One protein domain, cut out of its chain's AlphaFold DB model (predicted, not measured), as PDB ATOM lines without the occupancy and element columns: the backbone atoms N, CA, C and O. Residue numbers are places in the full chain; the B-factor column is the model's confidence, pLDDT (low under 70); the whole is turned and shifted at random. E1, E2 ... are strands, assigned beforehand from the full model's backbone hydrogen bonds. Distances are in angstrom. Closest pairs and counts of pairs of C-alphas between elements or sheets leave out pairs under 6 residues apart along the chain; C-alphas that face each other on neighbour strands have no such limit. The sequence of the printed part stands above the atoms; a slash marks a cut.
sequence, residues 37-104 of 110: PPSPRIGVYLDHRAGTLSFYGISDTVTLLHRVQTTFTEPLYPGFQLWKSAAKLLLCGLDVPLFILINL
ATOM      1  N   PRO A  37      13.777 -31.516  24.114       91.31
ATOM      2  CA  PRO A  37      12.407 -31.796  23.729       91.31
ATOM      3  C   PRO A  37      11.473 -30.675  24.211       91.31
ATOM      4  O   PRO A  37      11.657 -30.158  25.322       91.31
ATOM      5  N   PRO A  38      10.433 -30.325  23.433       89.25
ATOM      6  CA  PRO A  38       9.378 -29.440  23.900       89.25
ATOM      7  C   PRO A  38       8.784 -29.967  25.204       89.25
ATOM      8  O   PRO A  38       8.389 -31.127  25.308       89.25
ATOM      9  N   SER A  39       8.743 -29.101  26.202       88.44
ATOM     10  CA  SER A  39       8.349 -29.435  27.563       88.44
ATOM     11  C   SER A  39       7.207 -28.524  28.002       88.44
ATOM     12  O   SER A  39       7.334 -27.304  27.872       88.44
ATOM     13  N   PRO A  40       6.103 -29.083  28.536       84.94
ATOM     14  CA  PRO A  40       4.965 -28.289  28.992       84.94
ATOM     15  C   PRO A  40       5.312 -27.459  30.227       84.94
ATOM     16  O   PRO A  40       4.695 -26.421  30.454       84.94
ATOM     17  N   ARG A  41       6.299 -27.918  31.008       87.88
ATOM     18  CA  ARG A  41       6.794 -27.260  32.209       87.88
ATOM     19  C   ARG A  41       8.293 -27.021  32.108       87.88
ATOM     20  O   ARG A  41       9.034 -27.918  31.712       87.88
ATOM     21  N   ILE A  42       8.735 -25.838  32.518       89.62
ATOM     22  CA  ILE A  42      10.158 -25.528  32.699       89.62
ATOM     23  C   ILE A  42      10.463 -25.457  34.178       89.62
ATOM     24  O   ILE A  42       9.815 -24.670  34.845       89.62
ATOM     25  N   GLY A  43      11.428 -26.234  34.665       90.19
ATOM     26  CA  GLY A  43      11.994 -26.097  36.004       90.19
ATOM     27  C   GLY A  43      13.238 -25.213  35.986       90.19
ATOM     28  O   GLY A  43      14.054 -25.312  35.072       90.19
ATOM     29  N   VAL A  44      13.411 -24.379  37.004       90.38
ATOM     30  CA  VAL A  44      14.619 -23.564  37.202       90.38
ATOM     31  C   VAL A  44      15.201 -23.895  38.562       90.38
ATOM     32  O   VAL A  44      14.463 -23.843  39.537       90.38
ATOM     33  N   TYR A  45      16.490 -24.223  38.607       89.69
ATOM     34  CA  TYR A  45      17.235 -24.536  39.825       89.69
ATOM     35  C   TYR A  45      18.420 -23.590  39.978       89.69
ATOM     36  O   TYR A  45      19.183 -23.393  39.026       89.69
ATOM     37  N   LEU A  46      18.595 -23.068  41.188       89.38
ATOM     38  CA  LEU A  46      19.707 -22.207  41.559       89.38
ATOM     39  C   LEU A  46      20.452 -22.807  42.751       89.38
ATOM     40  O   LEU A  46      19.899 -22.914  43.844       89.38
ATOM     41  N   ASP A  47      21.728 -23.115  42.550       91.12
ATOM     42  CA  ASP A  47      22.681 -23.337  43.630       91.12
ATOM     43  C   ASP A  47      23.591 -22.115  43.728       91.12
ATOM     44  O   ASP A  47      24.529 -21.940  42.946       91.12
ATOM     45  N   HIS A  48      23.289 -21.241  44.688       86.38
ATOM     46  CA  HIS A  48      24.048 -20.008  44.883       86.38
ATOM     47  C   HIS A  48      25.479 -20.288  45.361       86.38
ATOM     48  O   HIS A  48      26.409 -19.618  44.925       86.38
ATOM     49  N   ARG A  49      25.678 -21.326  46.189       90.69
ATOM     50  CA  ARG A  49      27.000 -21.681  46.729       90.69
ATOM     51  C   ARG A  49      27.896 -22.301  45.671       90.69
ATOM     52  O   ARG A  49      29.076 -21.970  45.611       90.69
ATOM     53  N   ALA A  50      27.350 -23.205  44.863       93.50
ATOM     54  CA  ALA A  50      28.098 -23.805  43.767       93.50
ATOM     55  C   ALA A  50      28.263 -22.842  42.585       93.50
ATOM     56  O   ALA A  50      29.157 -23.046  41.770       93.50
ATOM     57  N   GLY A  51      27.429 -21.801  42.478       93.31
ATOM     58  CA  GLY A  51      27.446 -20.894  41.334       93.31
ATOM     59  C   GLY A  51      26.773 -21.500  40.102       93.31
ATOM     60  O   GLY A  51      27.222 -21.308  38.975       93.31
ATOM     61  N   THR A  52      25.720 -22.291  40.302       95.38
ATOM     62  CA  THR A  52      25.049 -23.026  39.228       95.38
ATOM     63  C   THR A  52      23.621 -22.531  39.041       95.38
ATOM     64  O   THR A  52      22.819 -22.572  39.970       95.38
ATOM     65  N   LEU A  53      23.265 -22.166  37.809       93.88
ATOM     66  CA  LEU A  53      21.878 -21.957  37.387       93.88
ATOM     67  C   LEU A  53      21.550 -22.972  36.291       93.88
ATOM     68  O   LEU A  53      22.237 -23.050  35.274       93.88
ATOM     69  N   SER A  54      20.524 -23.790  36.517       95.62
ATOM     70  CA  SER A  54      20.120 -24.861  35.602       95.62
ATOM     71  C   SER A  54      18.648 -24.742  35.222       95.62
ATOM     72  O   SER A  54      17.794 -24.489  36.070       95.62
ATOM     73  N   PHE A  55      18.359 -24.980  33.949       94.00
ATOM     74  CA  PHE A  55      17.018 -25.016  33.384       94.00
ATOM     75  C   PHE A  55      16.686 -26.433  32.936       94.00
ATOM     76  O   PHE A  55      17.491 -27.083  32.266       94.00
ATOM     77  N   TYR A  56      15.481 -26.885  33.262       93.81
ATOM     78  CA  TYR A  56      15.003 -28.231  32.982       93.81
ATOM     79  C   TYR A  56      13.689 -28.202  32.216       93.81
ATOM     80  O   TYR A  56      12.813 -27.393  32.502       93.81
ATOM     81  N   GLY A  57      13.539 -29.125  31.277       91.81
ATOM     82  CA  GLY A  57      12.274 -29.457  30.645       91.81
ATOM     83  C   GLY A  57      11.609 -30.585  31.422       91.81
ATOM     84  O   GLY A  57      12.260 -31.585  31.723       91.81
ATOM     85  N   ILE A  58      10.343 -30.408  31.794       90.00
ATOM     86  CA  ILE A  58       9.592 -31.350  32.624       90.00
ATOM     87  C   ILE A  58       8.328 -31.776  31.874       90.00
ATOM     88  O   ILE A  58       7.380 -31.002  31.714       90.00
ATOM     89  N   SER A  59       8.316 -33.036  31.449       88.81
ATOM     90  CA  SER A  59       7.169 -33.740  30.872       88.81
ATOM     91  C   SER A  59       6.907 -35.011  31.691       88.81
ATOM     92  O   SER A  59       6.709 -34.902  32.903       88.81
ATOM     93  N   ASP A  60       6.948 -36.185  31.055       90.81
ATOM     94  CA  ASP A  60       7.006 -37.499  31.709       90.81
ATOM     95  C   ASP A  60       8.394 -37.762  32.312       90.81
ATOM     96  O   ASP A  60       8.545 -38.544  33.247       90.81
ATOM     97  N   THR A  61       9.419 -37.081  31.788       89.50
ATOM     98  CA  THR A  61      10.794 -37.123  32.293       89.50
ATOM     99  C   THR A  61      11.317 -35.714  32.563       89.50
ATOM    100  O   THR A  61      10.776 -34.721  32.065       89.50
ATOM    101  N   VAL A  62      12.376 -35.626  33.369       92.69
ATOM    102  CA  VAL A  62      13.101 -34.379  33.642       92.69
ATOM    103  C   VAL A  62      14.369 -34.361  32.794       92.69
ATOM    104  O   VAL A  62      15.243 -35.207  32.964       92.69
ATOM    105  N   THR A  63      14.478 -33.390  31.891       94.38
ATOM    106  CA  THR A  63      15.632 -33.224  30.993       94.38
ATOM    107  C   THR A  63      16.368 -31.933  31.323       94.38
ATOM    108  O   THR A  63      15.742 -30.879  31.406       94.38
ATOM    109  N   LEU A  64      17.693 -31.978  31.482       95.94
ATOM    110  CA  LEU A  64      18.509 -30.763  31.578       95.94
ATOM    111  C   LEU A  64      18.556 -30.079  30.206       95.94
ATOM    112  O   LEU A  64      19.063 -30.657  29.251       95.94
ATOM    113  N   LEU A  65      18.037 -28.855  30.120       95.75
ATOM    114  CA  LEU A  65      18.052 -28.056  28.892       95.75
ATOM    115  C   LEU A  65      19.317 -27.206  28.816       95.75
ATOM    116  O   LEU A  65      20.000 -27.174  27.798       95.75
ATOM    117  N   HIS A  66      19.636 -26.500  29.898       96.31
ATOM    118  CA  HIS A  66      20.789 -25.614  29.928       96.31
ATOM    119  C   HIS A  66      21.334 -25.463  31.341       96.31
ATOM    120  O   HIS A  66      20.577 -25.483  32.312       96.31
ATOM    121  N   ARG A  67      22.646 -25.274  31.455       96.62
ATOM    122  CA  ARG A  67      23.322 -24.963  32.709       96.62
ATOM    123  C   ARG A  67      24.375 -23.902  32.451       96.62
ATOM    124  O   ARG A  67      25.184 -24.054  31.542       96.62
ATOM    125  N   VAL A  68      24.392 -22.892  33.309       94.50
ATOM    126  CA  VAL A  68      25.500 -21.950  33.422       94.50
ATOM    127  C   VAL A  68      26.185 -22.148  34.767       94.50
ATOM    128  O   VAL A  68      25.528 -22.390  35.786       94.50
ATOM    129  N   GLN A  69      27.510 -22.055  34.738       96.38
ATOM    130  CA  GLN A  69      28.351 -21.979  35.919       96.38
ATOM    131  C   GLN A  69      28.943 -20.572  35.976       96.38
ATOM    132  O   GLN A  69      29.595 -20.145  35.026       96.38
ATOM    133  N   THR A  70      28.693 -19.839  37.054       90.38
ATOM    134  CA  THR A  70      29.202 -18.479  37.243       90.38
ATOM    135  C   THR A  70      29.273 -18.124  38.726       90.38
ATOM    136  O   THR A  70      28.674 -18.788  39.565       90.38
ATOM    137  N   THR A  71      30.007 -17.067  39.064       91.69
ATOM    138  CA  THR A  71      30.030 -16.536  40.431       91.69
ATOM    139  C   THR A  71      28.964 -15.458  40.563       91.69
ATOM    140  O   THR A  71      29.092 -14.381  39.984       91.69
ATOM    141  N   PHE A  72      27.908 -15.737  41.325       84.75
ATOM    142  CA  PHE A  72      26.879 -14.743  41.617       84.75
ATOM    143  C   PHE A  72      27.393 -13.767  42.674       84.75
ATOM    144  O   PHE A  72      27.652 -14.150  43.814       84.75
ATOM    145  N   THR A  73      27.545 -12.501  42.300       87.06
ATOM    146  CA  THR A  73      28.006 -11.436  43.204       87.06
ATOM    147  C   THR A  73      26.886 -10.882  44.083       87.06
ATOM    148  O   THR A  73      27.158 -10.277  45.116       87.06
ATOM    149  N   GLU A  74      25.632 -11.119  43.700       85.94
ATOM    150  CA  GLU A  74      24.433 -10.637  44.381       85.94
ATOM    151  C   GLU A  74      23.371 -11.755  44.471       85.94
ATOM    152  O   GLU A  74      23.458 -12.768  43.758       85.94
ATOM    153  N   PRO A  75      22.363 -11.629  45.356       83.25
ATOM    154  CA  PRO A  75      21.212 -12.526  45.362       83.25
ATOM    155  C   PRO A  75      20.452 -12.461  44.034       83.25
ATOM    156  O   PRO A  75      20.196 -11.380  43.508       83.25
ATOM    157  N   LEU A  76      20.042 -13.620  43.518       84.81
ATOM    158  CA  LEU A  76      19.203 -13.689  42.326       84.81
ATOM    159  C   LEU A  76      17.728 -13.794  42.688       84.81
ATOM    160  O   LEU A  76      17.348 -14.493  43.628       84.81
ATOM    161  N   TYR A  77      16.902 -13.154  41.869       84.19
ATOM    162  CA  TYR A  77      15.455 -13.168  41.998       84.19
ATOM    163  C   TYR A  77      14.816 -13.778  40.749       84.19
ATOM    164  O   TYR A  77      15.309 -13.560  39.638       84.19
ATOM    165  N   PRO A  78      13.706 -14.521  40.892       85.75
ATOM    166  CA  PRO A  78      12.939 -14.977  39.743       85.75
ATOM    167  C   PRO A  78      12.397 -13.802  38.922       85.75
ATOM    168  O   PRO A  78      11.763 -12.899  39.465       85.75
ATOM    169  N   GLY A  79      12.605 -13.849  37.608       85.81
ATOM    170  CA  GLY A  79      12.045 -12.899  36.650       85.81
ATOM    171  C   GLY A  79      11.243 -13.620  35.570       85.81
ATOM    172  O   GLY A  79      11.622 -14.705  35.127       85.81
ATOM    173  N   PHE A  80      10.143 -13.009  35.125       85.94
ATOM    174  CA  PHE A  80       9.270 -13.568  34.092       85.94
ATOM    175  C   PHE A  80       8.901 -12.504  33.067       85.94
ATOM    176  O   PHE A  80       8.604 -11.367  33.425       85.94
ATOM    177  N   GLN A  81       8.867 -12.890  31.792       83.75
ATOM    178  CA  GLN A  81       8.465 -12.007  30.702       83.75
ATOM    179  C   GLN A  81       7.535 -12.759  29.745       83.75
ATOM    180  O   GLN A  81       7.892 -13.805  29.203       83.75
ATOM    181  N   LEU A  82       6.329 -12.225  29.548       82.81
ATOM    182  CA  LEU A  82       5.288 -12.797  28.693       82.81
ATOM    183  C   LEU A  82       5.142 -11.923  27.444       82.81
ATOM    184  O   LEU A  82       4.949 -10.717  27.551       82.81
ATOM    185  N   TRP A  83       5.242 -12.532  26.262       74.69
ATOM    186  CA  TRP A  83       5.233 -11.809  24.980       74.69
ATOM    187  C   TRP A  83       3.913 -11.920  24.212       74.69
ATOM    188  O   TRP A  83       3.613 -11.076  23.374       74.69
ATOM    189  N   LYS A  84       3.120 -12.966  24.466       75.62
ATOM    190  CA  LYS A  84       1.829 -13.182  23.801       75.62
ATOM    191  C   LYS A  84       0.693 -12.905  24.774       75.62
ATOM    192  O   LYS A  84       0.725 -13.397  25.897       75.62
ATOM    193  N   SER A  85      -0.337 -12.210  24.304       71.56
ATOM    194  CA  SER A  85      -1.534 -11.868  25.085       71.56
ATOM    195  C   SER A  85      -2.259 -13.085  25.679       71.56
ATOM    196  O   SER A  85      -2.887 -12.967  26.724       71.56
ATOM    197  N   ALA A  86      -2.148 -14.260  25.050       76.69
ATOM    198  CA  ALA A  86      -2.752 -15.507  25.526       76.69
ATOM    199  C   ALA A  86      -1.833 -16.366  26.422       76.69
ATOM    200  O   ALA A  86      -2.259 -17.423  26.893       76.69
ATOM    201  N   ALA A  87      -0.575 -15.967  26.636       73.00
ATOM    202  CA  ALA A  87       0.349 -16.738  27.460       73.00
ATOM    203  C   ALA A  87      -0.065 -16.672  28.939       73.00
ATOM    204  O   ALA A  87      -0.412 -15.612  29.455       73.00
ATOM    205  N   LYS A  88      -0.011 -17.814  29.628       77.88
ATOM    206  CA  LYS A  88      -0.340 -17.932  31.053       77.88
ATOM    207  C   LYS A  88       0.871 -18.462  31.800       77.88
ATOM    208  O   LYS A  88       1.473 -19.423  31.344       77.88
ATOM    209  N   LEU A  89       1.179 -17.871  32.949       77.19
ATOM    210  CA  LEU A  89       2.196 -18.360  33.873       77.19
ATOM    211  C   LEU A  89       1.495 -18.894  35.123       77.19
ATOM    212  O   LEU A  89       0.693 -18.188  35.728       77.19
ATOM    213  N   LEU A  90       1.805 -20.130  35.506       81.88
ATOM    214  CA  LEU A  90       1.374 -20.708  36.776       81.88
ATOM    215  C   LEU A  90       2.614 -21.090  37.566       81.88
ATOM    216  O   LEU A  90       3.391 -21.904  37.083       81.88
ATOM    217  N   LEU A  91       2.762 -20.532  38.764       77.31
ATOM    218  CA  LEU A  91       3.832 -20.883  39.686       77.31
ATOM    219  C   LEU A  91       3.373 -22.061  40.550       77.31
ATOM    220  O   LEU A  91       2.359 -21.970  41.240       77.31
ATOM    221  N   CYS A  92       4.112 -23.165  40.509       71.75
ATOM    222  CA  CYS A  92       3.908 -24.293  41.412       71.75
ATOM    223  C   CYS A  92       4.921 -24.195  42.559       71.75
ATOM    224  O   CYS A  92       6.118 -24.137  42.295       71.75
ATOM    225  N   GLY A  93       4.450 -24.164  43.806       62.03
ATOM    226  CA  GLY A  93       5.321 -24.202  44.984       62.03
ATOM    227  C   GLY A  93       5.735 -25.632  45.330       62.03
ATOM    228  O   GLY A  93       4.912 -26.542  45.255       62.03
ATOM    229  N   LEU A  94       6.995 -25.817  45.722       53.19
ATOM    230  CA  LEU A  94       7.497 -27.007  46.412       53.19
ATOM    231  C   LEU A  94       8.461 -26.540  47.515       53.19
ATOM    232  O   LEU A  94       9.282 -25.660  47.269       53.19
ATOM    233  N   ASP A  95       8.361 -27.128  48.709       51.53
ATOM    234  CA  ASP A  95       9.100 -26.780  49.940       51.53
ATOM    235  C   ASP A  95      10.604 -27.162  49.931       51.53
ATOM    236  O   ASP A  95      11.149 -27.682  50.902       51.53
ATOM    237  N   VAL A  96      11.310 -26.921  48.827       44.91
ATOM    238  CA  VAL A  96      12.758 -27.162  48.647       44.91
ATOM    239  C   VAL A  96      13.329 -26.087  47.714       44.91
ATOM    240  O   VAL A  96      12.560 -25.539  46.923       44.91
ATOM    241  N   PRO A  97      14.627 -25.714  47.806       46.62
ATOM    242  CA  PRO A  97      15.117 -24.448  47.268       46.62
ATOM    243  C   PRO A  97      14.906 -24.381  45.754       46.62
ATOM    244  O   PRO A  97      15.626 -24.989  44.970       46.62
ATOM    245  N   LEU A  98      13.874 -23.611  45.412       41.25
ATOM    246  CA  LEU A  98      13.494 -23.097  44.110       41.25
ATOM    247  C   LEU A  98      13.328 -24.166  43.016       41.25
ATOM    248  O   LEU A  98      14.236 -24.434  42.238       41.25
ATOM    249  N   PHE A  99      12.113 -24.707  42.905       42.06
ATOM    250  CA  PHE A  99      11.580 -25.206  41.638       42.06
ATOM    251  C   PHE A  99      10.508 -24.227  41.183       42.06
ATOM    252  O   PHE A  99       9.464 -24.117  41.815       42.06
ATOM    253  N   ILE A 100      10.745 -23.506  40.093       46.56
ATOM    254  CA  ILE A 100       9.687 -22.723  39.458       46.56
ATOM    255  C   ILE A 100       9.314 -23.424  38.170       46.56
ATOM    256  O   ILE A 100      10.150 -23.511  37.277       46.56
ATOM    257  N   LEU A 101       8.080 -23.930  38.116       38.47
ATOM    258  CA  LEU A 101       7.461 -24.497  36.925       38.47
ATOM    259  C   LEU A 101       6.855 -23.366  36.080       38.47
ATOM    260  O   LEU A 101       6.026 -22.622  36.583       38.47
ATOM    261  N   ILE A 102       7.241 -23.229  34.810       46.66
ATOM    262  CA  ILE A 102       6.552 -22.358  33.837       46.66
ATOM    263  C   ILE A 102       5.692 -23.245  32.941       46.66
ATOM    264  O   ILE A 102       6.246 -24.019  32.166       46.66
ATOM    265  N   ASN A 103       4.363 -23.124  33.013       34.69
ATOM    266  CA  ASN A 103       3.483 -23.702  31.996       34.69
ATOM    267  C   ASN A 103       3.489 -22.813  30.750       34.69
ATOM    268  O   ASN A 103       3.188 -21.628  30.849       34.69
ATOM    269  N   LEU A 104       3.788 -23.371  29.578       43.03
ATOM    270  CA  LEU A 104       3.606 -22.673  28.305       43.03
ATOM    271  C   LEU A 104       2.543 -23.401  27.499       43.03
ATOM    272  O   LEU A 104       2.800 -24.433  26.886       43.03
TER     273      LEU A 104
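This is residues 37 to 104 of the 110 residues of the protein "B30.2/SPRY domain-containing protein" of Paramormyrops kingsleyae (UniProt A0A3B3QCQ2). There is little regular structure here: look for a twisted sheet of three strands, E1, E2 and E3, and a long stretch with no named element, residues 70 to 104, which folds back to pair residues 102 to 103 with E1. The 68 printed residues hold no named helix; E1, E2, E3 is the order along the chain and across the all-antiparallel sheet. The class is all strand, with 22 residues in named elements. The whole is only just compact, close to loose: radius of gyration of the C-alphas 12.8 A, spans 36 by 26 by 23 A.

Find C-alpha 41 at (6.794, -27.260, 32.209); there E1, residues 41 to 47, begins its 20.0 A. E2, residues 52 to 58, spans 18.8 A. E3, residues 62 to 69, spans 19.8 A, bends by 59 degrees at residue 65 and ends at C-alpha 69, (28.351, -21.979, 35.919).

The strands form a meander, each the antiparallel neighbour of the one before. In hairpin E1 and E2, N 43 and O 56 are within hydrogen-bond range, 2.8 A; in hairpin E2 and E3, N 55 and O 66, 2.8 A.

The farthest C-alphas, Arg 49 and Ser 85, are 37.1 A apart. The printed part has no cut, and both links are tight. Residues 93 to 104 have pLDDT under 70.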